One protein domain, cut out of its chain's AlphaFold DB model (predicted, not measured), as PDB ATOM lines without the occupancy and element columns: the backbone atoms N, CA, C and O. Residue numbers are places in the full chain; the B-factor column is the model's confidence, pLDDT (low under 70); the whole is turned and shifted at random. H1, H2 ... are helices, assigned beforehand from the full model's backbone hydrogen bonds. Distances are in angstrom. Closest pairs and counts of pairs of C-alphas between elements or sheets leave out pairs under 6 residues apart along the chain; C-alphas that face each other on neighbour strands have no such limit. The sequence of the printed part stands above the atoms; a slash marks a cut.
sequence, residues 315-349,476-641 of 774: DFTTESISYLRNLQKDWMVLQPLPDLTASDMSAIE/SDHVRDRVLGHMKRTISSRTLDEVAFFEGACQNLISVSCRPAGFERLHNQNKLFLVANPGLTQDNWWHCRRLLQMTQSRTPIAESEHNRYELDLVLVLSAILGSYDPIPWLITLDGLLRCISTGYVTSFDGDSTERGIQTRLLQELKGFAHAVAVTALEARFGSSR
ATOM      1  N   ASP A 315     -17.686 -50.658   3.290       83.38
ATOM      2  CA  ASP A 315     -18.047 -49.544   2.407       83.38
ATOM      3  C   ASP A 315     -18.892 -48.507   3.175       83.38
ATOM      4  O   ASP A 315     -18.595 -47.311   3.125       83.38
ATOM      5  N   PHE A 316     -19.869 -48.948   3.985       85.88
ATOM      6  CA  PHE A 316     -20.661 -48.061   4.854       85.88
ATOM      7  C   PHE A 316     -19.791 -47.263   5.832       85.88
ATOM      8  O   PHE A 316     -19.969 -46.053   5.993       85.88
ATOM      9  N   THR A 317     -18.841 -47.931   6.485       89.44
ATOM     10  CA  THR A 317     -17.912 -47.308   7.436       89.44
ATOM     11  C   THR A 317     -16.988 -46.328   6.730       89.44
ATOM     12  O   THR A 317     -16.814 -45.207   7.203       89.44
ATOM     13  N   THR A 318     -16.445 -46.709   5.574       89.19
ATOM     14  CA  THR A 318     -15.541 -45.865   4.783       89.19
ATOM     15  C   THR A 318     -16.239 -44.587   4.316       89.19
ATOM     16  O   THR A 318     -15.683 -43.499   4.473       89.19
ATOM     17  N   GLU A 319     -17.483 -44.673   3.833       88.94
ATOM     18  CA  GLU A 319     -18.284 -43.488   3.506       88.94
ATOM     19  C   GLU A 319     -18.654 -42.649   4.737       88.94
ATOM     20  O   GLU A 319     -18.582 -41.419   4.683       88.94
ATOM     21  N   SER A 320     -19.022 -43.285   5.851       88.75
ATOM     22  CA  SER A 320     -19.409 -42.586   7.085       88.75
ATOM     23  C   SER A 320     -18.237 -41.815   7.702       88.75
ATOM     24  O   SER A 320     -18.390 -40.651   8.071       88.75
ATOM     25  N   ILE A 321     -17.047 -42.422   7.750       91.94
ATOM     26  CA  ILE A 321     -15.811 -41.771   8.206       91.94
ATOM     27  C   ILE A 321     -15.387 -40.678   7.225       91.94
ATOM     28  O   ILE A 321     -15.060 -39.579   7.658       91.94
ATOM     29  N   SER A 322     -15.434 -40.935   5.912       91.31
ATOM     30  CA  SER A 322     -15.162 -39.913   4.891       91.31
ATOM     31  C   SER A 322     -16.051 -38.680   5.093       91.31
ATOM     32  O   SER A 322     -15.567 -37.548   5.092       91.31
ATOM     33  N   TYR A 323     -17.339 -38.888   5.384       86.19
ATOM     34  CA  TYR A 323     -18.261 -37.804   5.701       86.19
ATOM     35  C   TYR A 323     -17.909 -37.068   7.007       86.19
ATOM     36  O   TYR A 323     -17.913 -35.839   7.013       86.19
ATOM     37  N   LEU A 324     -17.543 -37.773   8.087       89.06
ATOM     38  CA  LEU A 324     -17.108 -37.136   9.339       89.06
ATOM     39  C   LEU A 324     -15.786 -36.364   9.196       89.06
ATOM     40  O   LEU A 324     -15.654 -35.288   9.775       89.06
ATOM     41  N   ARG A 325     -14.832 -36.850   8.393       91.62
ATOM     42  CA  ARG A 325     -13.574 -36.140   8.101       91.62
ATOM     43  C   ARG A 325     -13.807 -34.820   7.363       91.62
ATOM     44  O   ARG A 325     -13.071 -33.871   7.593       91.62
ATOM     45  N   ASN A 326     -14.878 -34.690   6.572       87.81
ATOM     46  CA  ASN A 326     -15.271 -33.397   5.985       87.81
ATOM     47  C   ASN A 326     -15.768 -32.372   7.030       87.81
ATOM     48  O   ASN A 326     -15.929 -31.196   6.705       87.81
ATOM     49  N   LEU A 327     -16.021 -32.793   8.276       85.12
ATOM     50  CA  LEU A 327     -16.344 -31.917   9.409       85.12
ATOM     51  C   LEU A 327     -15.102 -31.551  10.242       85.12
ATOM     52  O   LEU A 327     -15.203 -30.690  11.121       85.12
ATOM     53  N   GLN A 328     -13.956 -32.196   9.985       90.19
ATOM     54  CA  GLN A 328     -12.704 -31.973  10.702       90.19
ATOM     55  C   GLN A 328     -12.267 -30.505  10.594       90.19
ATOM     56  O   GLN A 328     -12.441 -29.857   9.562       90.19
ATOM     57  N   LYS A 329     -11.695 -29.979  11.678       90.88
ATOM     58  CA  LYS A 329     -11.136 -28.622  11.754       90.88
ATOM     59  C   LYS A 329      -9.636 -28.685  12.007       90.88
ATOM     60  O   LYS A 329      -9.166 -29.620  12.648       90.88
ATOM     61  N   ASP A 330      -8.918 -27.634  11.625       91.19
ATOM     62  CA  ASP A 330      -7.465 -27.517  11.830       91.19
ATOM     63  C   ASP A 330      -7.046 -27.610  13.311       91.19
ATOM     64  O   ASP A 330      -5.920 -27.990  13.617       91.19
ATOM     65  N   TRP A 331      -7.956 -27.296  14.245       92.44
ATOM     66  CA  TRP A 331      -7.723 -27.434  15.688       92.44
ATOM     67  C   TRP A 331      -7.895 -28.864  16.221       92.44
ATOM     68  O   TRP A 331      -7.527 -29.117  17.367       92.44
ATOM     69  N   MET A 332      -8.443 -29.803  15.437       92.69
ATOM     70  CA  MET A 332      -8.690 -31.192  15.857       92.69
ATOM     71  C   MET A 332      -7.401 -32.034  15.839       92.69
ATOM     72  O   MET A 332      -7.310 -33.057  15.161       92.69
ATOM     73  N   VAL A 333      -6.393 -31.579  16.583       89.50
ATOM     74  CA  VAL A 333      -5.092 -32.231  16.752       89.50
ATOM     75  C   VAL A 333      -5.041 -32.882  18.130       89.50
ATOM     76  O   VAL A 333      -5.152 -32.208  19.156       89.50
ATOM     77  N   LEU A 334      -4.873 -34.203  18.140       88.50
ATOM     78  CA  LEU A 334      -4.777 -35.023  19.346       88.50
ATOM     79  C   LEU A 334      -3.620 -34.557  20.239       88.50
ATOM     80  O   LEU A 334      -2.495 -34.383  19.773       88.50
ATOM     81  N   GLN A 335      -3.889 -34.369  21.533       87.69
ATOM     82  CA  GLN A 335      -2.823 -34.112  22.503       87.69
ATOM     83  C   GLN A 335      -2.010 -35.395  22.717       87.69
ATOM     84  O   GLN A 335      -2.627 -36.447  22.911       87.69
ATOM     85  N   PRO A 336      -0.667 -35.357  22.713       86.94
ATOM     86  CA  PRO A 336       0.137 -36.556  22.921       86.94
ATOM     87  C   PRO A 336      -0.138 -37.171  24.299       86.94
ATOM     88  O   PRO A 336      -0.346 -36.460  25.288       86.94
ATOM     89  N   LEU A 337      -0.142 -38.501  24.357       87.81
ATOM     90  CA  LEU A 337      -0.069 -39.233  25.617       87.81
ATOM     91  C   LEU A 337       1.379 -39.230  26.142       87.81
ATOM     92  O   LEU A 337       2.311 -39.127  25.345       87.81
ATOM     93  N   PRO A 338       1.591 -39.417  27.457       87.50
ATOM     94  CA  PRO A 338       2.875 -39.874  27.978       87.50
ATOM     95  C   PRO A 338       3.305 -41.188  27.312       87.50
ATOM     96  O   PRO A 338       2.456 -41.990  26.911       87.50
ATOM     97  N   ASP A 339       4.610 -41.436  27.245       87.88
ATOM     98  CA  ASP A 339       5.162 -42.687  26.718       87.88
ATOM     99  C   ASP A 339       4.694 -43.927  27.509       87.88
ATOM    100  O   ASP A 339       4.098 -43.843  28.592       87.88
ATOM    101  N   LEU A 340       4.951 -45.110  26.951       85.25
ATOM    102  CA  LEU A 340       4.784 -46.378  27.661       85.25
ATOM    103  C   LEU A 340       6.001 -46.609  28.565       85.25
ATOM    104  O   LEU A 340       7.140 -46.588  28.098       85.25
ATOM    105  N   THR A 341       5.778 -46.855  29.854       83.38
ATOM    106  CA  THR A 341       6.835 -47.294  30.772       83.38
ATOM    107  C   THR A 341       7.095 -48.795  30.615       83.38
ATOM    108  O   THR A 341       6.236 -49.547  30.153       83.38
ATOM    109  N   ALA A 342       8.265 -49.271  31.053       74.81
ATOM    110  CA  ALA A 342       8.575 -50.704  31.049       74.81
ATOM    111  C   ALA A 342       7.572 -51.534  31.882       74.81
ATOM    112  O   ALA A 342       7.220 -52.643  31.485       74.81
ATOM    113  N   SER A 343       7.061 -50.959  32.982       70.06
ATOM    114  CA  SER A 343       6.032 -51.563  33.844       70.06
ATOM    115  C   SER A 343       4.724 -51.823  33.090       70.06
ATOM    116  O   SER A 343       4.007 -52.782  33.381       70.06
ATOM    117  N   ASP A 344       4.418 -50.968  32.114       68.94
ATOM    118  CA  ASP A 344       3.176 -51.004  31.346       68.94
ATOM    119  C   ASP A 344       3.148 -52.211  30.401       68.94
ATOM    120  O   ASP A 344       2.106 -52.830  30.189       68.94
ATOM    121  N   MET A 345       4.313 -52.564  29.852       71.94
ATOM    122  CA  MET A 345       4.478 -53.680  28.925       71.94
ATOM    123  C   MET A 345       4.616 -55.012  29.671       71.94
ATOM    124  O   MET A 345       3.932 -55.976  29.319       71.94
ATOM    125  N   SER A 346       5.402 -55.046  30.756       68.00
ATOM    126  CA  SER A 346       5.664 -56.273  31.521       68.00
ATOM    127  C   SER A 346       4.416 -56.861  32.187       68.00
ATOM    128  O   SER A 346       4.291 -58.082  32.286       68.00
ATOM    129  N   ALA A 347       3.471 -56.016  32.616       61.78
ATOM    130  CA  ALA A 347       2.210 -56.461  33.217       61.78
ATOM    131  C   ALA A 347       1.306 -57.219  32.222       61.78
ATOM    132  O   ALA A 347       0.566 -58.118  32.621       61.78
ATOM    133  N   ILE A 348       1.406 -56.900  30.925       63.72
ATOM    134  CA  ILE A 348       0.686 -57.587  29.841       63.72
ATOM    135  C   ILE A 348       1.339 -58.937  29.520       63.72
ATOM    136  O   ILE A 348       0.633 -59.913  29.242       63.72
ATOM    137  N   GLU A 349       2.674 -58.967  29.555       69.19
ATOM    138  CA  GLU A 349       3.535 -60.088  29.159       69.19
ATOM    139  C   GLU A 349       3.616 -61.201  30.214       69.19
ATOM    140  O   GLU A 349       3.746 -62.363  29.840       69.19
ATOM    141  N   SER A 476     -29.189 -54.791  -0.488       65.12
ATOM    142  CA  SER A 476     -28.208 -54.330   0.510       65.12
ATOM    143  C   SER A 476     -27.638 -52.941   0.187       65.12
ATOM    144  O   SER A 476     -27.738 -52.031   1.016       65.12
ATOM    145  N   ASP A 477     -27.137 -52.734  -1.039       72.19
ATOM    146  CA  ASP A 477     -26.648 -51.431  -1.516       72.19
ATOM    147  C   ASP A 477     -27.722 -50.336  -1.342       72.19
ATOM    148  O   ASP A 477     -27.472 -49.284  -0.753       72.19
ATOM    149  N   HIS A 478     -28.964 -50.608  -1.758       75.38
ATOM    150  CA  HIS A 478     -30.078 -49.663  -1.623       75.38
ATOM    151  C   HIS A 478     -30.550 -49.422  -0.178       75.38
ATOM    152  O   HIS A 478     -31.223 -48.417   0.074       75.38
ATOM    153  N   VAL A 479     -30.250 -50.299   0.784       73.44
ATOM    154  CA  VAL A 479     -30.442 -50.012   2.218       73.44
ATOM    155  C   VAL A 479     -29.304 -49.128   2.731       73.44
ATOM    156  O   VAL A 479     -29.581 -48.065   3.292       73.44
ATOM    157  N   ARG A 480     -28.042 -49.505   2.473       81.50
ATOM    158  CA  ARG A 480     -26.843 -48.739   2.861       81.50
ATOM    159  C   ARG A 480     -26.942 -47.284   2.404       81.50
ATOM    160  O   ARG A 480     -26.818 -46.369   3.219       81.50
ATOM    161  N   ASP A 481     -27.229 -47.069   1.124       80.06
ATOM    162  CA  ASP A 481     -27.250 -45.740   0.509       80.06
ATOM    163  C   ASP A 481     -28.360 -44.850   1.091       80.06
ATOM    164  O   ASP A 481     -28.186 -43.636   1.219       80.06
ATOM    165  N   ARG A 482     -29.488 -45.439   1.522       78.50
ATOM    166  CA  ARG A 482     -30.556 -44.703   2.217       78.50
ATOM    167  C   ARG A 482     -30.173 -44.320   3.645       78.50
ATOM    168  O   ARG A 482     -30.498 -43.201   4.044       78.50
ATOM    169  N   VAL A 483     -29.464 -45.173   4.393       73.81
ATOM    170  CA  VAL A 483     -28.955 -44.821   5.736       73.81
ATOM    171  C   VAL A 483     -27.878 -43.742   5.634       73.81
ATOM    172  O   VAL A 483     -27.974 -42.724   6.318       73.81
ATOM    173  N   LEU A 484     -26.926 -43.879   4.707       77.44
ATOM    174  CA  LEU A 484     -25.940 -42.834   4.412       77.44
ATOM    175  C   LEU A 484     -26.630 -41.530   3.983       77.44
ATOM    176  O   LEU A 484     -26.279 -40.454   4.459       77.44
ATOM    177  N   GLY A 485     -27.658 -41.611   3.136       74.88
ATOM    178  CA  GLY A 485     -28.494 -40.476   2.742       74.88
ATOM    179  C   GLY A 485     -29.322 -39.879   3.887       74.88
ATOM    180  O   GLY A 485     -29.651 -38.694   3.843       74.88
ATOM    181  N   HIS A 486     -29.665 -40.648   4.924       75.31
ATOM    182  CA  HIS A 486     -30.226 -40.125   6.171       75.31
ATOM    183  C   HIS A 486     -29.145 -39.390   6.977       75.31
ATOM    184  O   HIS A 486     -29.300 -38.197   7.206       75.31
ATOM    185  N   MET A 487     -28.015 -40.029   7.298       75.50
ATOM    186  CA  MET A 487     -26.905 -39.426   8.060       75.50
ATOM    187  C   MET A 487     -26.404 -38.115   7.431       75.50
ATOM    188  O   MET A 487     -26.277 -37.102   8.120       75.50
ATOM    189  N   LYS A 488     -26.201 -38.105   6.105       77.94
ATOM    190  CA  LYS A 488     -25.791 -36.924   5.327       77.94
ATOM    191  C   LYS A 488     -26.819 -35.785   5.425       77.94
ATOM    192  O   LYS A 488     -26.421 -34.624   5.509       77.94
ATOM    193  N   ARG A 489     -28.126 -36.088   5.465       73.62
ATOM    194  CA  ARG A 489     -29.189 -35.089   5.702       73.62
ATOM    195  C   ARG A 489     -29.192 -34.610   7.152       73.62
ATOM    196  O   ARG A 489     -29.087 -33.410   7.354       73.62
ATOM    197  N   THR A 490     -29.230 -35.522   8.121       68.88
ATOM    198  CA  THR A 490     -29.300 -35.228   9.564       68.88
ATOM    199  C   THR A 490     -28.135 -34.362  10.044       68.88
ATOM    200  O   THR A 490     -28.328 -33.518  10.912       68.88
ATOM    201  N   ILE A 491     -26.936 -34.509   9.467       69.25
ATOM    202  CA  ILE A 491     -25.815 -33.602   9.760       69.25
ATOM    203  C   ILE A 491     -25.912 -32.280   8.983       69.25
ATOM    204  O   ILE A 491     -25.683 -31.225   9.572       69.25
ATOM    205  N   SER A 492     -26.303 -32.294   7.705       70.56
ATOM    206  CA  SER A 492     -26.474 -31.057   6.917       70.56
ATOM    207  C   SER A 492     -27.658 -30.187   7.379       70.56
ATOM    208  O   SER A 492     -27.736 -29.023   7.000       70.56
ATOM    209  N   SER A 493     -28.574 -30.733   8.188       67.12
ATOM    210  CA  SER A 493     -29.692 -30.020   8.817       67.12
ATOM    211  C   SER A 493     -29.454 -29.645  10.285       67.12
ATOM    212  O   SER A 493     -30.404 -29.221  10.938       67.12
ATOM    213  N   ARG A 494     -28.238 -29.830  10.827       69.50
ATOM    214  CA  ARG A 494     -27.938 -29.513  12.236       69.50
ATOM    215  C   ARG A 494     -28.181 -28.041  12.554       69.50
ATOM    216  O   ARG A 494     -27.786 -27.161  11.786       69.50
ATOM    217  N   THR A 495     -28.739 -27.765  13.730       73.12
ATOM    218  CA  THR A 495     -28.698 -26.409  14.294       73.12
ATOM    219  C   THR A 495     -27.273 -26.016  14.699       73.12
ATOM    220  O   THR A 495     -26.385 -26.860  14.853       73.12
ATOM    221  N   LEU A 496     -27.041 -24.715  14.903       74.38
ATOM    222  CA  LEU A 496     -25.756 -24.209  15.401       74.38
ATOM    223  C   LEU A 496     -25.387 -24.821  16.763       74.38
ATOM    224  O   LEU A 496     -24.215 -25.115  16.994       74.38
ATOM    225  N   ASP A 497     -26.379 -25.082  17.617       68.19
ATOM    226  CA  ASP A 497     -26.181 -25.684  18.938       68.19
ATOM    227  C   ASP A 497     -25.741 -27.156  18.837       68.19
ATOM    228  O   ASP A 497     -24.883 -27.600  19.596       68.19
ATOM    229  N   GLU A 498     -26.248 -27.912  17.858       67.88
ATOM    230  CA  GLU A 498     -25.812 -29.292  17.588       67.88
ATOM    231  C   GLU A 498     -24.403 -29.365  16.988       67.88
ATOM    232  O   GLU A 498     -23.648 -30.294  17.289       67.88
ATOM    233  N   VAL A 499     -24.027 -28.392  16.150       77.19
ATOM    234  CA  VAL A 499     -22.645 -28.259  15.659       77.19
ATOM    235  C   VAL A 499     -21.712 -27.929  16.824       77.19
ATOM    236  O   VAL A 499     -20.710 -28.618  17.001       77.19
ATOM    237  N   ALA A 500     -22.071 -26.957  17.668       77.62
ATOM    238  CA  ALA A 500     -21.303 -26.598  18.858       77.62
ATOM    239  C   ALA A 500     -21.198 -27.759  19.865       77.62
ATOM    240  O   ALA A 500     -20.136 -27.967  20.451       77.62
ATOM    241  N   PHE A 501     -22.254 -28.562  20.035       79.38
ATOM    242  CA  PHE A 501     -22.227 -29.752  20.888       79.38
ATOM    243  C   PHE A 501     -21.302 -30.842  20.326       79.38
ATOM    244  O   PHE A 501     -20.524 -31.431  21.075       79.38
ATOM    245  N   PHE A 502     -21.342 -31.100  19.013       84.62
ATOM    246  CA  PHE A 502     -20.430 -32.042  18.356       84.62
ATOM    247  C   PHE A 502     -18.968 -31.576  18.438       84.62
ATOM    248  O   PHE A 502     -18.094 -32.361  18.797       84.62
ATOM    249  N   GLU A 503     -18.692 -30.297  18.173       88.50
ATOM    250  CA  GLU A 503     -17.342 -29.740  18.301       88.50
ATOM    251  C   GLU A 503     -16.861 -29.752  19.762       88.50
ATOM    252  O   GLU A 503     -15.716 -30.121  20.019       88.50
ATOM    253  N   GLY A 504     -17.737 -29.471  20.731       85.94
ATOM    254  CA  GLY A 504     -17.449 -29.622  22.159       85.94
ATOM    255  C   GLY A 504     -17.178 -31.074  22.576       85.94
ATOM    256  O   GLY A 504     -16.292 -31.323  23.394       85.94
ATOM    257  N   ALA A 505     -17.876 -32.056  21.998       85.94
ATOM    258  CA  ALA A 505     -17.580 -33.477  22.196       85.94
ATOM    259  C   ALA A 505     -16.181 -33.840  21.659       85.94
ATOM    260  O   ALA A 505     -15.390 -34.433  22.396       85.94
ATOM    261  N   CYS A 506     -15.835 -33.385  20.447       89.88
ATOM    262  CA  CYS A 506     -14.491 -33.544  19.888       89.88
ATOM    263  C   CYS A 506     -13.419 -32.904  20.789       89.88
ATOM    264  O   CYS A 506     -12.434 -33.563  21.110       89.88
ATOM    265  N   GLN A 507     -13.612 -31.657  21.242       91.06
ATOM    266  CA  GLN A 507     -12.680 -30.964  22.150       91.06
ATOM    267  C   GLN A 507     -12.470 -31.742  23.452       91.06
ATOM    268  O   GLN A 507     -11.330 -31.954  23.867       91.06
ATOM    269  N   ASN A 508     -13.559 -32.217  24.065       88.50
ATOM    270  CA  ASN A 508     -13.499 -33.004  25.291       88.50
ATOM    271  C   ASN A 508     -12.653 -34.271  25.112       88.50
ATOM    272  O   ASN A 508     -11.758 -34.492  25.922       88.50
ATOM    273  N   LEU A 509     -12.876 -35.068  24.058       89.94
ATOM    274  CA  LEU A 509     -12.096 -36.292  23.809       89.94
ATOM    275  C   LEU A 509     -10.631 -35.996  23.424       89.94
ATOM    276  O   LEU A 509      -9.720 -36.655  23.926       89.94
ATOM    277  N   ILE A 510     -10.381 -34.981  22.592       92.50
ATOM    278  CA  ILE A 510      -9.030 -34.579  22.149       92.50
ATOM    279  C   ILE A 510      -8.165 -34.084  23.317       92.50
ATOM    280  O   ILE A 510      -6.949 -34.288  23.315       92.50
ATOM    281  N   SER A 511      -8.786 -33.467  24.328       90.25
ATOM    282  CA  SER A 511      -8.096 -32.936  25.510       90.25
ATOM    283  C   SER A 511      -7.570 -33.999  26.489       90.25
ATOM    284  O   SER A 511      -6.769 -33.666  27.362       90.25
ATOM    285  N   VAL A 512      -7.987 -35.268  26.370       87.25
ATOM    286  CA  VAL A 512      -7.646 -36.331  27.335       87.25
ATOM    287  C   VAL A 512      -6.225 -36.864  27.097       87.25
ATOM    288  O   VAL A 512      -6.022 -37.925  26.503       87.25
ATOM    289  N   SER A 513      -5.220 -36.120  27.562       87.56
ATOM    290  CA  SER A 513      -3.806 -36.537  27.582       87.56
ATOM    291  C   SER A 513      -3.421 -37.344  28.830       87.56
ATOM    292  O   SER A 513      -2.407 -38.040  28.832       87.56
ATOM    293  N   CYS A 514      -4.226 -37.299  29.893       81.69
ATOM    294  CA  CYS A 514      -3.984 -38.014  31.145       81.69
ATOM    295  C   CYS A 514      -5.277 -38.591  31.741       81.69
ATOM    296  O   CYS A 514      -6.385 -38.208  31.356       81.69
ATOM    297  N   ARG A 515      -5.127 -39.517  32.695       77.25
ATOM    298  CA  ARG A 515      -6.253 -40.126  33.408       77.25
ATOM    299  C   ARG A 515      -6.993 -39.074  34.261       77.25
ATOM    300  O   ARG A 515      -6.322 -38.328  34.980       77.25
ATOM    301  N   PRO A 516      -8.342 -39.010  34.251       71.50
ATOM    302  CA  PRO A 516      -9.105 -38.064  35.068       71.50
ATOM    303  C   PRO A 516      -8.749 -38.106  36.564       71.50
ATOM    304  O   PRO A 516      -8.787 -39.149  37.219       71.50
ATOM    305  N   ALA A 517      -8.418 -36.947  37.135       70.44
ATOM    306  CA  ALA A 517      -7.932 -36.860  38.509       70.44
ATOM    307  C   ALA A 517      -8.981 -37.327  39.540       70.44
ATOM    308  O   ALA A 517     -10.121 -36.864  39.561       70.44
ATOM    309  N   GLY A 518      -8.571 -38.225  40.441       58.59
ATOM    310  CA  GLY A 518      -9.405 -38.718  41.543       58.59
ATOM    311  C   GLY A 518     -10.397 -39.830  41.181       58.59
ATOM    312  O   GLY A 518     -11.103 -40.295  42.077       58.59
ATOM    313  N   PHE A 519     -10.435 -40.302  39.929       59.25
ATOM    314  CA  PHE A 519     -11.363 -41.358  39.498       59.25
ATOM    315  C   PHE A 519     -11.189 -42.682  40.256       59.25
ATOM    316  O   PHE A 519     -12.165 -43.314  40.660       59.25
ATOM    317  N   GLU A 520      -9.947 -43.026  40.589       53.59
ATOM    318  CA  GLU A 520      -9.577 -44.154  41.458       53.59
ATOM    319  C   GLU A 520     -10.310 -44.128  42.814       53.59
ATOM    320  O   GLU A 520     -10.728 -45.164  43.326       53.59
ATOM    321  N   ARG A 521     -10.558 -42.935  43.376       51.72
ATOM    322  CA  ARG A 521     -11.284 -42.766  44.649       51.72
ATOM    323  C   ARG A 521     -12.805 -42.862  44.500       51.72
ATOM    324  O   ARG A 521     -13.493 -43.045  45.506       51.72
ATOM    325  N   LEU A 522     -13.334 -42.707  43.283       48.47
ATOM    326  CA  LEU A 522     -14.755 -42.896  42.971       48.47
ATOM    327  C   LEU A 522     -15.084 -44.375  42.729       48.47
ATOM    328  O   LEU A 522     -16.173 -44.811  43.111       48.47
ATOM    329  N   HIS A 523     -14.148 -45.144  42.155       45.88
ATOM    330  CA  HIS A 523     -14.288 -46.595  41.980       45.88
ATOM    331  C   HIS A 523     -14.509 -47.291  43.327       45.88
ATOM    332  O   HIS A 523     -15.509 -47.985  43.502       45.88
ATOM    333  N   ASN A 524     -13.667 -46.989  44.320       41.22
ATOM    334  CA  ASN A 524     -13.684 -47.621  45.649       41.22
ATOM    335  C   ASN A 524     -14.897 -47.233  46.526       41.22
ATOM    336  O   ASN A 524     -14.912 -47.497  47.725       41.22
ATOM    337  N   GLN A 525     -15.915 -46.575  45.958       40.69
ATOM    338  CA  GLN A 525     -17.151 -46.198  46.650       40.69
ATOM    339  C   GLN A 525     -18.421 -46.776  46.005       40.69
ATOM    340  O   GLN A 525     -19.512 -46.436  46.459       40.69
ATOM    341  N   ASN A 526     -18.324 -47.559  44.921       43.75
ATOM    342  CA  ASN A 526     -19.445 -48.079  44.105       43.75
ATOM    343  C   ASN A 526     -20.430 -47.025  43.529       43.75
ATOM    344  O   ASN A 526     -21.310 -47.358  42.735       43.75
ATOM    345  N   LYS A 527     -20.271 -45.735  43.851       38.66
ATOM    346  CA  LYS A 527     -21.138 -44.623  43.409       38.66
ATOM    347  C   LYS A 527     -21.001 -44.283  41.926       38.66
ATOM    348  O   LYS A 527     -21.904 -43.666  41.367       38.66
ATOM    349  N   LEU A 528     -19.890 -44.675  41.303       39.97
ATOM    350  CA  LEU A 528     -19.508 -44.287  39.943       39.97
ATOM    351  C   LEU A 528     -20.553 -44.716  38.885       39.97
ATOM    352  O   LEU A 528     -20.742 -44.019  37.901       39.97
ATOM    353  N   PHE A 529     -21.321 -45.781  39.144       44.28
ATOM    354  CA  PHE A 529     -22.352 -46.313  38.234       44.28
ATOM    355  C   PHE A 529     -23.793 -45.998  38.677       44.28
ATOM    356  O   PHE A 529     -24.752 -46.462  38.059       44.28
ATOM    357  N   LEU A 530     -23.956 -45.186  39.729       40.31
ATOM    358  CA  LEU A 530     -25.238 -44.612  40.169       40.31
ATOM    359  C   LEU A 530     -25.442 -43.177  39.647       40.31
ATOM    360  O   LEU A 530     -26.495 -42.571  39.870       40.31
ATOM    361  N   VAL A 531     -24.432 -42.616  38.976       44.03
ATOM    362  CA  VAL A 531     -24.436 -41.294  38.346       44.03
ATOM    363  C   VAL A 531     -23.799 -41.434  36.970       44.03
ATOM    364  O   VAL A 531     -22.653 -41.863  36.890       44.03
ATOM    365  N   ALA A 532     -24.481 -41.013  35.906       51.53
ATOM    366  CA  ALA A 532     -23.814 -40.850  34.622       51.53
ATOM    367  C   ALA A 532     -22.787 -39.712  34.754       51.53
ATOM    368  O   ALA A 532     -23.151 -38.554  34.974       51.53
ATOM    369  N   ASN A 533     -21.501 -40.055  34.714       58.19
ATOM    370  CA  ASN A 533     -20.400 -39.147  35.025       58.19
ATOM    371  C   ASN A 533     -19.567 -38.888  33.756       58.19
ATOM    372  O   ASN A 533     -18.988 -39.843  33.238       58.19
ATOM    373  N   PRO A 534     -19.437 -37.634  33.273       64.38
ATOM    374  CA  PRO A 534     -18.594 -37.307  32.118       64.38
ATOM    375  C   PRO A 534     -17.149 -37.809  32.247       64.38
ATOM    376  O   PRO A 534     -16.554 -38.226  31.254       64.38
ATOM    377  N   GLY A 535     -16.616 -37.858  33.472       67.69
ATOM    378  CA  GLY A 535     -15.285 -38.397  33.742       67.69
ATOM    379  C   GLY A 535     -15.141 -39.892  33.431       67.69
ATOM    380  O   GLY A 535     -14.036 -40.324  33.143       67.69
ATOM    381  N   LEU A 536     -16.225 -40.682  33.421       68.88
ATOM    382  CA  LEU A 536     -16.168 -42.114  33.083       68.88
ATOM    383  C   LEU A 536     -16.024 -42.314  31.575       68.88
ATOM    384  O   LEU A 536     -15.248 -43.152  31.131       68.88
ATOM    385  N   THR A 537     -16.717 -41.491  30.788       73.81
ATOM    386  CA  THR A 537     -16.528 -41.420  29.336       73.81
ATOM    387  C   THR A 537     -15.096 -40.978  28.998       73.81
ATOM    388  O   THR A 537     -14.509 -41.506  28.059       73.81
ATOM    389  N   GLN A 538     -14.498 -40.081  29.796       78.38
ATOM    390  CA  GLN A 538     -13.087 -39.686  29.664       78.38
ATOM    391  C   GLN A 538     -12.098 -40.776  30.120       78.38
ATOM    392  O   GLN A 538     -11.084 -40.960  29.456       78.38
ATOM    393  N   ASP A 539     -12.377 -41.516  31.200       75.88
ATOM    394  CA  ASP A 539     -11.518 -42.607  31.698       75.88
ATOM    395  C   ASP A 539     -11.507 -43.790  30.714       75.88
ATOM    396  O   ASP A 539     -10.445 -44.226  30.271       75.88
ATOM    397  N   ASN A 540     -12.691 -44.215  30.252       77.31
ATOM    398  CA  ASN A 540     -12.843 -45.213  29.189       77.31
ATOM    399  C   ASN A 540     -12.132 -44.781  27.894       77.31
ATOM    400  O   ASN A 540     -11.487 -45.602  27.246       77.31
ATOM    401  N   TRP A 541     -12.207 -43.496  27.525       86.25
ATOM    402  CA  TRP A 541     -11.509 -42.985  26.346       86.25
ATOM    403  C   TRP A 541      -9.989 -42.975  26.541       86.25
ATOM    404  O   TRP A 541      -9.271 -43.448  25.664       86.25
ATOM    405  N   TRP A 542      -9.481 -42.537  27.699       84.44
ATOM    406  CA  TRP A 542      -8.053 -42.624  28.026       84.44
ATOM    407  C   TRP A 542      -7.537 -44.070  27.923       84.44
ATOM    408  O   TRP A 542      -6.463 -44.305  27.365       84.44
ATOM    409  N   HIS A 543      -8.331 -45.051  28.362       79.06
ATOM    410  CA  HIS A 543      -8.032 -46.470  28.174       79.06
ATOM    411  C   HIS A 543      -7.984 -46.882  26.688       79.06
ATOM    412  O   HIS A 543      -7.038 -47.567  26.297       79.06
ATOM    413  N   CYS A 544      -8.906 -46.416  25.829       86.56
ATOM    414  CA  CYS A 544      -8.816 -46.619  24.371       86.56
ATOM    415  C   CYS A 544      -7.501 -46.078  23.793       86.56
ATOM    416  O   CYS A 544      -6.807 -46.799  23.075       86.56
ATOM    417  N   ARG A 545      -7.141 -44.830  24.132       91.56
ATOM    418  CA  ARG A 545      -5.906 -44.182  23.659       91.56
ATOM    419  C   ARG A 545      -4.661 -44.990  24.039       91.56
ATOM    420  O   ARG A 545      -3.806 -45.270  23.203       91.56
ATOM    421  N   ARG A 546      -4.583 -45.445  25.296       84.56
ATOM    422  CA  ARG A 546      -3.462 -46.265  25.795       84.56
ATOM    423  C   ARG A 546      -3.392 -47.642  25.130       84.56
ATOM    424  O   ARG A 546      -2.300 -48.082  24.787       84.56
ATOM    425  N   LEU A 547      -4.528 -48.293  24.877       86.06
ATOM    426  CA  LEU A 547      -4.572 -49.568  24.151       86.06
ATOM    427  C   LEU A 547      -4.122 -49.421  22.687       86.06
ATOM    428  O   LEU A 547      -3.388 -50.274  22.186       86.06
ATOM    429  N   LEU A 548      -4.479 -48.320  22.015       90.62
ATOM    430  CA  LEU A 548      -3.954 -47.987  20.686       90.62
ATOM    431  C   LEU A 548      -2.432 -47.773  20.724       90.62
ATOM    432  O   LEU A 548      -1.725 -48.372  19.916       90.62
ATOM    433  N   GLN A 549      -1.921 -46.990  21.683       90.75
ATOM    434  CA  GLN A 549      -0.484 -46.734  21.871       90.75
ATOM    435  C   GLN A 549       0.306 -48.045  22.074       90.75
ATOM    436  O   GLN A 549       1.336 -48.260  21.442       90.75
ATOM    437  N   MET A 550      -0.222 -48.969  22.887       86.88
ATOM    438  CA  MET A 550       0.363 -50.299  23.144       86.88
ATOM    439  C   MET A 550       0.287 -51.269  21.961       86.88
ATOM    440  O   MET A 550       1.087 -52.203  21.869       86.88
ATOM    441  N   THR A 551      -0.680 -51.078  21.063       87.94
ATOM    442  CA  THR A 551      -0.781 -51.864  19.825       87.94
ATOM    443  C   THR A 551       0.163 -51.295  18.756       87.94
ATOM    444  O   THR A 551       0.791 -52.055  18.016       87.94
ATOM    445  N   GLN A 552       0.351 -49.969  18.725       90.69
ATOM    446  CA  GLN A 552       1.350 -49.300  17.887       90.69
ATOM    447  C   GLN A 552       2.783 -49.656  18.299       90.69
ATOM    448  O   GLN A 552       3.569 -50.034  17.442       90.69
ATOM    449  N   SER A 553       3.123 -49.641  19.591       87.44
ATOM    450  CA  SER A 553       4.481 -49.981  20.054       87.44
ATOM    451  C   SER A 553       4.906 -51.427  19.761       87.44
ATOM    452  O   SER A 553       6.076 -51.760  19.930       87.44
ATOM    453  N   ARG A 554       3.967 -52.293  19.353       83.88
ATOM    454  CA  ARG A 554       4.207 -53.676  18.911       83.88
ATOM    455  C   ARG A 554       4.008 -53.884  17.399       83.88
ATOM    456  O   ARG A 554       4.034 -55.021  16.953       83.88
ATOM    457  N   THR A 555       3.805 -52.838  16.591       82.62
ATOM    458  CA  THR A 555       3.620 -52.968  15.129       82.62
ATOM    459  C   THR A 555       4.442 -51.956  14.326       82.62
ATOM    460  O   THR A 555       4.667 -50.840  14.783       82.62
ATOM    461  N   PRO A 556       4.840 -52.280  13.081       82.69
ATOM    462  CA  PRO A 556       5.520 -51.350  12.177       82.69
ATOM    463  C   PRO A 556       4.561 -50.329  11.525       82.69
ATOM    464  O   PRO A 556       4.829 -49.837  10.429       82.69
ATOM    465  N   ILE A 557       3.423 -50.017  12.160       85.69
ATOM    466  CA  ILE A 557       2.434 -49.073  11.628       85.69
ATOM    467  C   ILE A 557       2.940 -47.639  11.759       85.69
ATOM    468  O   ILE A 557       3.392 -47.203  12.820       85.69
ATOM    469  N   ALA A 558       2.824 -46.891  10.662       88.12
ATOM    470  CA  ALA A 558       3.224 -45.496  10.610       88.12
ATOM    471  C   ALA A 558       2.436 -44.653  11.624       88.12
ATOM    472  O   ALA A 558       1.220 -44.788  11.769       88.12
ATOM    473  N   GLU A 559       3.122 -43.718  12.281       88.44
ATOM    474  CA  GLU A 559       2.521 -42.801  13.256       88.44
ATOM    475  C   GLU A 559       1.334 -42.019  12.667       88.44
ATOM    476  O   GLU A 559       0.299 -41.863  13.308       88.44
ATOM    477  N   SER A 560       1.424 -41.623  11.394       89.69
ATOM    478  CA  SER A 560       0.340 -40.964  10.657       89.69
ATOM    479  C   SER A 560      -0.911 -41.833  10.470       89.69
ATOM    480  O   SER A 560      -2.005 -41.292  10.331       89.69
ATOM    481  N   GLU A 561      -0.782 -43.161  10.481       90.00
ATOM    482  CA  GLU A 561      -1.899 -44.104  10.394       90.00
ATOM    483  C   GLU A 561      -2.495 -44.410  11.776       90.00
ATOM    484  O   GLU A 561      -3.719 -44.411  11.916       90.00
ATOM    485  N   HIS A 562      -1.660 -44.542  12.812       90.88
ATOM    486  CA  HIS A 562      -2.107 -44.590  14.210       90.88
ATOM    487  C   HIS A 562      -2.901 -43.329  14.598       90.88
ATOM    488  O   HIS A 562      -4.055 -43.429  15.018       90.88
ATOM    489  N   ASN A 563      -2.335 -42.141  14.356       92.19
ATOM    490  CA  ASN A 563      -2.975 -40.851  14.637       92.19
ATOM    491  C   ASN A 563      -4.289 -40.682  13.848       92.19
ATOM    492  O   ASN A 563      -5.248 -40.097  14.350       92.19
ATOM    493  N   ARG A 564      -4.371 -41.237  12.625       93.44
ATOM    494  CA  ARG A 564      -5.609 -41.275  11.826       93.44
ATOM    495  C   ARG A 564      -6.672 -42.160  12.478       93.44
ATOM    496  O   ARG A 564      -7.807 -41.716  12.598       93.44
ATOM    497  N   TYR A 565      -6.324 -43.371  12.921       94.56
ATOM    498  CA  TYR A 565      -7.263 -44.265  13.607       94.56
ATOM    499  C   TYR A 565      -7.777 -43.683  14.931       94.56
ATOM    500  O   TYR A 565      -8.968 -43.790  15.224       94.56
ATOM    501  N   GLU A 566      -6.908 -43.040  15.716       95.00
ATOM    502  CA  GLU A 566      -7.313 -42.374  16.957       95.00
ATOM    503  C   GLU A 566      -8.259 -41.189  16.683       95.00
ATOM    504  O   GLU A 566      -9.274 -41.034  17.366       95.00
ATOM    505  N   LEU A 567      -7.994 -40.397  15.636       95.19
ATOM    506  CA  LEU A 567      -8.854 -39.277  15.244       95.19
ATOM    507  C   LEU A 567     -10.193 -39.738  14.646       95.19
ATOM    508  O   LEU A 567     -11.231 -39.155  14.957       95.19
ATOM    509  N   ASP A 568     -10.199 -40.798  13.834       95.81
ATOM    510  CA  ASP A 568     -11.430 -41.411  13.323       95.81
ATOM    511  C   ASP A 568     -12.321 -41.883  14.489       95.81
ATOM    512  O   ASP A 568     -13.534 -41.662  14.469       95.81
ATOM    513  N   LEU A 569     -11.725 -42.471  15.538       95.81
ATOM    514  CA  LEU A 569     -12.446 -42.868  16.750       95.81
ATOM    515  C   LEU A 569     -13.009 -41.656  17.500       95.81
ATOM    516  O   LEU A 569     -14.185 -41.686  17.861       95.81
ATOM    517  N   VAL A 570     -12.241 -40.572  17.671       94.44
ATOM    518  CA  VAL A 570     -12.763 -39.308  18.229       94.44
ATOM    519  C   VAL A 570     -13.975 -38.820  17.440       94.44
ATOM    520  O   VAL A 570     -14.990 -38.480  18.047       94.44
ATOM    521  N   LEU A 571     -13.895 -38.786  16.107       92.81
ATOM    522  CA  LEU A 571     -14.974 -38.287  15.253       92.81
ATOM    523  C   LEU A 571     -16.240 -39.152  15.372       92.81
ATOM    524  O   LEU A 571     -17.335 -38.607  15.520       92.81
ATOM    525  N   VAL A 572     -16.106 -40.482  15.358       92.94
ATOM    526  CA  VAL A 572     -17.242 -41.415  15.478       92.94
ATOM    527  C   VAL A 572     -17.849 -41.391  16.884       92.94
ATOM    528  O   VAL A 572     -19.069 -41.293  17.021       92.94
ATOM    529  N   LEU A 573     -17.032 -41.397  17.941       90.69
ATOM    530  CA  LEU A 573     -17.509 -41.311  19.327       90.69
ATOM    531  C   LEU A 573     -18.165 -39.948  19.611       90.69
ATOM    532  O   LEU A 573     -19.204 -39.891  20.270       90.69
ATOM    533  N   SER A 574     -17.646 -38.860  19.035       88.31
ATOM    534  CA  SER A 574     -18.277 -37.531  19.087       88.31
ATOM    535  C   SER A 574     -19.587 -37.477  18.292       88.31
ATOM    536  O   SER A 574     -20.528 -36.787  18.689       88.31
ATOM    537  N   ALA A 575     -19.701 -38.241  17.200       86.56
ATOM    538  CA  ALA A 575     -20.954 -38.391  16.465       86.56
ATOM    539  C   ALA A 575     -22.001 -39.177  17.274       86.56
ATOM    540  O   ALA A 575     -23.155 -38.756  17.304       86.56
ATOM    541  N   ILE A 576     -21.613 -40.233  18.001       83.94
ATOM    542  CA  ILE A 576     -22.489 -40.946  18.953       83.94
ATOM    543  C   ILE A 576     -22.928 -40.015  20.096       83.94
ATOM    544  O   ILE A 576     -24.111 -39.968  20.436       83.94
ATOM    545  N   LEU A 577     -22.001 -39.226  20.654       79.19
ATOM    546  CA  LEU A 577     -22.281 -38.221  21.686       79.19
ATOM    547  C   LEU A 577     -23.313 -37.181  21.218       79.19
ATOM    548  O   LEU A 577     -24.255 -36.901  21.961       79.19
ATOM    549  N   GLY A 578     -23.152 -36.612  20.014       69.62
ATOM    550  CA  GLY A 578     -23.929 -35.457  19.534       69.62
ATOM    551  C   GLY A 578     -25.119 -35.740  18.602       69.62
ATOM    552  O   GLY A 578     -26.077 -34.970  18.589       69.62
ATOM    553  N   SER A 579     -25.131 -36.836  17.837       72.50
ATOM    554  CA  SER A 579     -26.212 -37.147  16.879       72.50
ATOM    555  C   SER A 579     -27.500 -37.560  17.592       72.50
ATOM    556  O   SER A 579     -27.433 -38.331  18.545       72.50
ATOM    557  N   TYR A 580     -28.669 -37.072  17.161       67.19
ATOM    558  CA  TYR A 580     -29.944 -37.505  17.753       67.19
ATOM    559  C   TYR A 580     -30.222 -38.991  17.508       67.19
ATOM    560  O   TYR A 580     -30.551 -39.678  18.468       67.19
ATOM    561  N   ASP A 581     -29.991 -39.496  16.290       71.38
ATOM    562  CA  ASP A 581     -29.862 -40.937  16.039       71.38
ATOM    563  C   ASP A 581     -28.378 -41.334  16.180       71.38
ATOM    564  O   ASP A 581     -27.566 -40.976  15.314       71.38
ATOM    565  N   PRO A 582     -27.973 -42.016  17.268       74.00
ATOM    566  CA  PRO A 582     -26.612 -42.504  17.451       74.00
ATOM    567  C   PRO A 582     -26.374 -43.866  16.778       74.00
ATOM    568  O   PRO A 582     -25.224 -44.283  16.646       74.00
ATOM    569  N   ILE A 583     -27.427 -44.584  16.369       77.69
ATOM    570  CA  ILE A 583     -27.331 -45.994  15.979       77.69
ATOM    571  C   ILE A 583     -26.540 -46.218  14.682       77.69
ATOM    572  O   ILE A 583     -25.693 -47.113  14.682       77.69
ATOM    573  N   PRO A 584     -26.683 -45.405  13.613       80.31
ATOM    574  CA  PRO A 584     -25.819 -45.519  12.440       80.31
ATOM    575  C   PRO A 584     -24.331 -45.354  12.780       80.31
ATOM    576  O   PRO A 584     -23.483 -46.001  12.173       80.31
ATOM    577  N   TRP A 585     -24.007 -44.540  13.790       85.81
ATOM    578  CA  TRP A 585     -22.631 -44.290  14.221       85.81
ATOM    579  C   TRP A 585     -22.050 -45.430  15.069       85.81
ATOM    580  O   TRP A 585     -20.840 -45.631  15.035       85.81
ATOM    581  N   LEU A 586     -22.878 -46.231  15.753       83.62
ATOM    582  CA  LEU A 586     -22.437 -47.498  16.360       83.62
ATOM    583  C   LEU A 586     -22.037 -48.524  15.290       83.62
ATOM    584  O   LEU A 586     -21.033 -49.212  15.452       83.62
ATOM    585  N   ILE A 587     -22.757 -48.576  14.162       83.94
ATOM    586  CA  ILE A 587     -22.369 -49.403  13.006       83.94
ATOM    587  C   ILE A 587     -21.021 -48.915  12.446       83.94
ATOM    588  O   ILE A 587     -20.123 -49.721  12.207       83.94
ATOM    589  N   THR A 588     -20.841 -47.594  12.296       89.12
ATOM    590  CA  THR A 588     -19.549 -47.009  11.890       89.12
ATOM    591  C   THR A 588     -18.425 -47.343  12.877       89.12
ATOM    592  O   THR A 588     -17.313 -47.637  12.446       89.12
ATOM    593  N   LEU A 589     -18.696 -47.321  14.188       90.38
ATOM    594  CA  LEU A 589     -17.725 -47.657  15.235       90.38
ATOM    595  C   LEU A 589     -17.246 -49.107  15.111       90.38
ATOM    596  O   LEU A 589     -16.045 -49.360  15.169       90.38
ATOM    597  N   ASP A 590     -18.161 -50.047  14.891       85.69
ATOM    598  CA  ASP A 590     -17.830 -51.471  14.802       85.69
ATOM    599  C   ASP A 590     -16.997 -51.796  13.552       85.69
ATOM    600  O   ASP A 590     -15.987 -52.503  13.625       85.69
ATOM    601  N   GLY A 591     -17.356 -51.202  12.410       85.75
ATOM    602  CA  GLY A 591     -16.554 -51.289  11.190       85.75
ATOM    603  C   GLY A 591     -15.195 -50.595  11.312       85.75
ATOM    604  O   GLY A 591     -14.202 -51.109  10.799       85.75
ATOM    605  N   LEU A 592     -15.104 -49.474  12.037       91.62
ATOM    606  CA  LEU A 592     -13.835 -48.793  12.312       91.62
ATOM    607  C   LEU A 592     -12.926 -49.660  13.187       91.62
ATOM    608  O   LEU A 592     -11.766 -49.874  12.842       91.62
ATOM    609  N   LEU A 593     -13.453 -50.229  14.270       88.00
ATOM    610  CA  LEU A 593     -12.719 -51.146  15.145       88.00
ATOM    611  C   LEU A 593     -12.271 -52.417  14.405       88.00
ATOM    612  O   LEU A 593     -11.202 -52.959  14.705       88.00
ATOM    613  N   ARG A 594     -13.037 -52.880  13.407       86.00
ATOM    614  CA  ARG A 594     -12.626 -53.932  12.461       86.00
ATOM    615  C   ARG A 594     -11.488 -53.466  11.543       86.00
ATOM    616  O   ARG A 594     -10.465 -54.137  11.506       86.00
ATOM    617  N   CYS A 595     -11.591 -52.303  10.895       86.56
ATOM    618  CA  CYS A 595     -10.512 -51.733  10.072       86.56
ATOM    619  C   CYS A 595      -9.206 -51.511  10.861       86.56
ATOM    620  O   CYS A 595      -8.130 -51.812  10.351       86.56
ATOM    621  N   ILE A 596      -9.306 -51.047  12.111       88.31
ATOM    622  CA  ILE A 596      -8.194 -50.939  13.066       88.31
ATOM    623  C   ILE A 596      -7.601 -52.327  13.335       88.31
ATOM    624  O   ILE A 596      -6.400 -52.518  13.160       88.31
ATOM    625  N   SER A 597      -8.437 -53.310  13.696       85.38
ATOM    626  CA  SER A 597      -7.983 -54.686  13.957       85.38
ATOM    627  C   SER A 597      -7.226 -55.271  12.762       85.38
ATOM    628  O   SER A 597      -6.139 -55.812  12.932       85.38
ATOM    629  N   THR A 598      -7.778 -55.137  11.554       82.00
ATOM    630  CA  THR A 598      -7.175 -55.669  10.327       82.00
ATOM    631  C   THR A 598      -5.876 -54.950   9.978       82.00
ATOM    632  O   THR A 598      -4.915 -55.623   9.622       82.00
ATOM    633  N   GLY A 599      -5.801 -53.622  10.125       81.88
ATOM    634  CA  GLY A 599      -4.550 -52.878   9.944       81.88
ATOM    635  C   GLY A 599      -3.458 -53.396  10.879       81.88
ATOM    636  O   GLY A 599      -2.443 -53.919  10.421       81.88
ATOM    637  N   TYR A 600      -3.714 -53.364  12.190       81.38
ATOM    638  CA  TYR A 600      -2.756 -53.822  13.197       81.38
ATOM    639  C   TYR A 600      -2.336 -55.291  13.010       81.38
ATOM    640  O   TYR A 600      -1.144 -55.580  13.087       81.38
ATOM    641  N   VAL A 601      -3.259 -56.210  12.702       76.31
ATOM    642  CA  VAL A 601      -2.931 -57.637  12.501       76.31
ATOM    643  C   VAL A 601      -2.216 -57.904  11.167       76.31
ATOM    644  O   VAL A 601      -1.303 -58.722  11.133       76.31
ATOM    645  N   THR A 602      -2.576 -57.233  10.067       73.06
ATOM    646  CA  THR A 602      -1.921 -57.472   8.758       73.06
ATOM    647  C   THR A 602      -0.513 -56.892   8.671       73.06
ATOM    648  O   THR A 602       0.304 -57.408   7.913       73.06
ATOM    649  N   SER A 603      -0.194 -55.870   9.469       69.00
ATOM    650  CA  SER A 603       1.173 -55.361   9.625       69.00
ATOM    651  C   SER A 603       2.032 -56.156  10.622       69.00
ATOM    652  O   SER A 603       3.186 -55.785  10.828       69.00
ATOM    653  N   PHE A 604       1.513 -57.206  11.273       73.81
ATOM    654  CA  PHE A 604       2.206 -57.883  12.374       73.81
ATOM    655  C   PHE A 604       2.852 -59.224  11.980       73.81
ATOM    656  O   PHE A 604       2.172 -60.233  11.794       73.81
ATOM    657  N   ASP A 605       4.188 -59.235  11.927       70.75
ATOM    658  CA  ASP A 605       5.018 -60.397  11.555       70.75
ATOM    659  C   ASP A 605       5.624 -61.144  12.768       70.75
ATOM    660  O   ASP A 605       6.456 -62.033  12.613       70.75
ATOM    661  N   GLY A 606       5.220 -60.789  13.994       71.31
ATOM    662  CA  GLY A 606       5.692 -61.453  15.212       71.31
ATOM    663  C   GLY A 606       5.001 -62.788  15.506       71.31
ATOM    664  O   GLY A 606       4.111 -63.250  14.767       71.31
ATOM    665  N   ASP A 607       5.438 -63.418  16.598       75.94
ATOM    666  CA  ASP A 607       5.165 -64.828  16.894       75.94
ATOM    667  C   ASP A 607       3.712 -65.098  17.349       75.94
ATOM    668  O   ASP A 607       2.875 -64.200  17.474       75.94
ATOM    669  N   SER A 608       3.374 -66.368  17.588       70.56
ATOM    670  CA  SER A 608       2.044 -66.770  18.066       70.56
ATOM    671  C   SER A 608       1.675 -66.204  19.444       70.56
ATOM    672  O   SER A 608       0.494 -66.001  19.727       70.56
ATOM    673  N   THR A 609       2.666 -65.945  20.295       70.69
ATOM    674  CA  THR A 609       2.521 -65.419  21.657       70.69
ATOM    675  C   THR A 609       2.201 -63.928  21.610       70.69
ATOM    676  O   THR A 609       1.198 -63.478  22.168       70.69
ATOM    677  N   GLU A 610       3.005 -63.168  20.869       73.06
ATOM    678  CA  GLU A 610       2.836 -61.735  20.650       73.06
ATOM    679  C   GLU A 610       1.556 -61.436  19.861       73.06
ATOM    680  O   GLU A 610       0.807 -60.533  20.229       73.06
ATOM    681  N   ARG A 611       1.232 -62.237  18.835       74.06
ATOM    682  CA  ARG A 611      -0.039 -62.147  18.091       74.06
ATOM    683  C   ARG A 611      -1.239 -62.452  18.984       74.06
ATOM    684  O   ARG A 611      -2.297 -61.833  18.843       74.06
ATOM    685  N   GLY A 612      -1.062 -63.359  19.946       70.56
ATOM    686  CA  GLY A 612      -1.992 -63.568  21.049       70.56
ATOM    687  C   GLY A 612      -2.194 -62.281  21.854       70.56
ATOM    688  O   GLY A 612      -3.315 -61.784  21.933       70.56
ATOM    689  N   ILE A 613      -1.118 -61.692  22.387       73.94
ATOM    690  CA  ILE A 613      -1.146 -60.424  23.143       73.94
ATOM    691  C   ILE A 613      -1.793 -59.284  22.336       73.94
ATOM    692  O   ILE A 613      -2.644 -58.564  22.859       73.94
ATOM    693  N   GLN A 614      -1.456 -59.144  21.055       79.69
ATOM    694  CA  GLN A 614      -2.029 -58.141  20.159       79.69
ATOM    695  C   GLN A 614      -3.545 -58.330  19.987       79.69
ATOM    696  O   GLN A 614      -4.310 -57.370  20.070       79.69
ATOM    697  N   THR A 615      -3.995 -59.578  19.820       76.31
ATOM    698  CA  THR A 615      -5.425 -59.915  19.746       76.31
ATOM    699  C   THR A 615      -6.150 -59.534  21.040       76.31
ATOM    700  O   THR A 615      -7.242 -58.968  20.981       76.31
ATOM    701  N   ARG A 616      -5.525 -59.759  22.207       71.94
ATOM    702  CA  ARG A 616      -6.060 -59.348  23.519       71.94
ATOM    703  C   ARG A 616      -6.224 -57.827  23.609       71.94
ATOM    704  O   ARG A 616      -7.302 -57.360  23.965       71.94
ATOM    705  N   LEU A 617      -5.201 -57.057  23.225       76.62
ATOM    706  CA  LEU A 617      -5.248 -55.585  23.203       76.62
ATOM    707  C   LEU A 617      -6.366 -55.050  22.294       76.62
ATOM    708  O   LEU A 617      -7.105 -54.149  22.687       76.62
ATOM    709  N   LEU A 618      -6.535 -55.636  21.104       81.19
ATOM    710  CA  LEU A 618      -7.573 -55.243  20.145       81.19
ATOM    711  C   LEU A 618      -8.997 -55.612  20.600       81.19
ATOM    712  O   LEU A 618      -9.949 -54.914  20.243       81.19
ATOM    713  N   GLN A 619      -9.168 -56.675  21.391       73.75
ATOM    714  CA  GLN A 619     -10.455 -57.005  22.016       73.75
ATOM    715  C   GLN A 619     -10.785 -56.060  23.181       73.75
ATOM    716  O   GLN A 619     -11.902 -55.548  23.244       73.75
ATOM    717  N   GLU A 620      -9.815 -55.735  24.040       68.50
ATOM    718  CA  GLU A 620     -10.005 -54.718  25.086       68.50
ATOM    719  C   GLU A 620     -10.322 -53.342  24.486       68.50
ATOM    720  O   GLU A 620     -11.218 -52.653  24.970       68.50
ATOM    721  N   LEU A 621      -9.664 -52.961  23.384       82.19
ATOM    722  CA  LEU A 621      -9.938 -51.706  22.678       82.19
ATOM    723  C   LEU A 621     -11.395 -51.627  22.198       82.19
ATOM    724  O   LEU A 621     -12.027 -50.582  22.353       82.19
ATOM    725  N   LYS A 622     -11.946 -52.729  21.664       79.88
ATOM    726  CA  LYS A 622     -13.371 -52.826  21.295       79.88
ATOM    727  C   LYS A 622     -14.277 -52.653  22.510       79.88
ATOM    728  O   LYS A 622     -15.219 -51.866  22.449       79.88
ATOM    729  N   GLY A 623     -13.957 -53.336  23.611       68.38
ATOM    730  CA  GLY A 623     -14.668 -53.209  24.881       68.38
ATOM    731  C   GLY A 623     -14.705 -51.764  25.382       68.38
ATOM    732  O   GLY A 623     -15.784 -51.209  25.577       68.38
ATOM    733  N   PHE A 624     -13.549 -51.111  25.526       75.94
ATOM    734  CA  PHE A 624     -13.493 -49.727  26.004       75.94
ATOM    735  C   PHE A 624     -14.133 -48.728  25.030       75.94
ATOM    736  O   PHE A 624     -14.835 -47.829  25.486       75.94
ATOM    737  N   ALA A 625     -13.989 -48.896  23.711       80.38
ATOM    738  CA  ALA A 625     -14.598 -47.985  22.736       80.38
ATOM    739  C   ALA A 625     -16.137 -48.035  22.775       80.38
ATOM    740  O   ALA A 625     -16.795 -46.992  22.792       80.38
ATOM    741  N   HIS A 626     -16.724 -49.233  22.885       76.88
ATOM    742  CA  HIS A 626     -18.164 -49.369  23.124       76.88
ATOM    743  C   HIS A 626     -18.569 -48.928  24.538       76.88
ATOM    744  O   HIS A 626     -19.655 -48.381  24.703       76.88
ATOM    745  N   ALA A 627     -17.700 -49.046  25.547       70.44
ATOM    746  CA  ALA A 627     -17.957 -48.477  26.870       70.44
ATOM    747  C   ALA A 627     -18.010 -46.936  26.846       70.44
ATOM    748  O   ALA A 627     -18.887 -46.368  27.493       70.44
ATOM    749  N   VAL A 628     -17.158 -46.250  26.065       77.44
ATOM    750  CA  VAL A 628     -17.277 -44.795  25.808       77.44
ATOM    751  C   VAL A 628     -18.637 -44.481  25.177       77.44
ATOM    752  O   VAL A 628     -19.327 -43.567  25.629       77.44
ATOM    753  N   ALA A 629     -19.052 -45.252  24.165       78.19
ATOM    754  CA  ALA A 629     -20.337 -45.067  23.496       78.19
ATOM    755  C   ALA A 629     -21.536 -45.279  24.445       78.19
ATOM    756  O   ALA A 629     -22.426 -44.432  24.514       78.19
ATOM    757  N   VAL A 630     -21.553 -46.358  25.233       71.69
ATOM    758  CA  VAL A 630     -22.631 -46.643  26.195       71.69
ATOM    759  C   VAL A 630     -22.686 -45.586  27.303       71.69
ATOM    760  O   VAL A 630     -23.779 -45.121  27.624       71.69
ATOM    761  N   THR A 631     -21.554 -45.133  27.860       70.50
ATOM    762  CA  THR A 631     -21.565 -44.104  28.923       70.50
ATOM    763  C   THR A 631     -21.913 -42.712  28.395       70.50
ATOM    764  O   THR A 631     -22.578 -41.943  29.091       70.50
ATOM    765  N   ALA A 632     -21.548 -42.394  27.150       70.31
ATOM    766  CA  ALA A 632     -22.022 -41.207  26.438       70.31
ATOM    767  C   ALA A 632     -23.552 -41.202  26.276       70.31
ATOM    768  O   ALA A 632     -24.221 -40.218  26.609       70.31
ATOM    769  N   LEU A 633     -24.116 -42.319  25.808       71.00
ATOM    770  CA  LEU A 633     -25.559 -42.487  25.641       71.00
ATOM    771  C   LEU A 633     -26.292 -42.494  26.990       71.00
ATOM    772  O   LEU A 633     -27.377 -41.926  27.099       71.00
ATOM    773  N   GLU A 634     -25.693 -43.057  28.040       68.50
ATOM    774  CA  GLU A 634     -26.231 -42.997  29.400       68.50
ATOM    775  C   GLU A 634     -26.297 -41.552  29.917       68.50
ATOM    776  O   GLU A 634     -27.340 -41.134  30.422       68.50
ATOM    777  N   ALA A 635     -25.230 -40.765  29.753       66.31
ATOM    778  CA  ALA A 635     -25.206 -39.366  30.181       66.31
ATOM    779  C   ALA A 635     -26.310 -38.535  29.510       66.31
ATOM    780  O   ALA A 635     -26.942 -37.704  30.171       66.31
ATOM    781  N   ARG A 636     -26.588 -38.804  28.229       66.12
ATOM    782  CA  ARG A 636     -27.603 -38.103  27.434       66.12
ATOM    783  C   ARG A 636     -29.037 -38.582  27.691       66.12
ATOM    784  O   ARG A 636     -29.922 -37.749  27.862       66.12
ATOM    785  N   PHE A 637     -29.277 -39.893  27.728       64.06
ATOM    786  CA  PHE A 637     -30.627 -40.483  27.746       64.06
ATOM    787  C   PHE A 637     -31.033 -41.109  29.096       64.06
ATOM    788  O   PHE A 637     -32.222 -41.256  29.383       64.06
ATOM    789  N   GLY A 638     -30.070 -41.467  29.951       53.56
ATOM    790  CA  GLY A 638     -30.308 -42.074  31.269       53.56
ATOM    791  C   GLY A 638     -30.578 -41.071  32.400       53.56
ATOM    792  O   GLY A 638     -31.127 -41.453  33.435       53.56
ATOM    793  N   SER A 639     -30.238 -39.792  32.210       51.72
ATOM    794  CA  SER A 639     -30.182 -38.737  33.241       51.72
ATOM    795  C   SER A 639     -31.539 -38.203  33.749       51.72
ATOM    796  O   SER A 639     -31.720 -37.003  33.952       51.72
ATOM    797  N   SER A 640     -32.497 -39.080  34.059       43.78
ATOM    798  CA  SER A 640     -33.811 -38.731  34.636       43.78
ATOM    799  C   SER A 640     -33.764 -38.343  36.131       43.78
ATOM    800  O   SER A 640     -34.658 -38.696  36.901       43.78
ATOM    801  N   ARG A 641     -32.736 -37.599  36.563       41.66
ATOM    802  CA  ARG A 641     -32.593 -37.109  37.950       41.66
ATOM    803  C   ARG A 641     -33.469 -35.891  38.278       41.66
ATOM    804  O   ARG A 641     -33.693 -35.625  39.453       41.66
TER     805      ARG A 641
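This is residues 315 to 349 and 476 to 641 of the 774 residues of an uncharacterized protein of Hyaloscypha variabilis F (UniProt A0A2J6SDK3). Four helices, H6 to H9, form an up-and-down bundle, each running against the one before it, with H9 the longest. H1 crosses H7 and H8 with H3 at its side, H4 packs on H7, H2 lies by the first part of H9, and residues 520 to 527 stick out. The printed part has 201 residues with nine named helices, H1 to H9 in order, and no named strand; the class is all helix. It is compact, with a radius of gyration of the C-alphas of 17.4 A and spans of 49 by 44 by 32 A.

H9, residues 608 to 638, measures 42.8 A from C-alpha 608 at (2.044, -66.770, 18.066) to C-alpha 638 at (-30.308, -42.074, 31.269). H8, residues 583 to 602, measures 28.8 A; H7, residues 559 to 578, 28.2 A; H6, residues 534 to 552, 27.3 A. H3 is residues 476 to 492, H4 496 to 510, H1 315 to 325, H2 342 to 349 and H5 519 to 523.

H9 touches H6, opposite ways at a shallow tilt of 20 degrees; their closest C-alphas, Thr 537 and Val 628, are 4.9 A apart. H7, the hub, touches five helices and forms hairpins with H6 and H8; H8 and H9 form another. H4 touches H7 at a steep tilt of 43 degrees, with C-alphas 502 and 578 closest, 5.0 A. H1 touches H8, about perpendicular at 78 degrees, with C-alphas 317 and 588 closest, 4.8 A. H3 touches H1, with C-alphas 480 and 316 closest, 6.5 A. H2 is close to but not clearly touching H9, and H5 likewise to H6. Every O i to N i+4 pair is within hydrogen-bond range except in H2, 3 of 4, and H3, 12 of 13.

The farthest C-alphas, Asp 605 and Arg 641, are 51.5 A apart. Residues 350 to 475 are not printed; the gap is 43.1 A. H1 to H2 is a long link. Mean pLDDT of the printed part is 77.4; residues 518 to 536 are among those under 70.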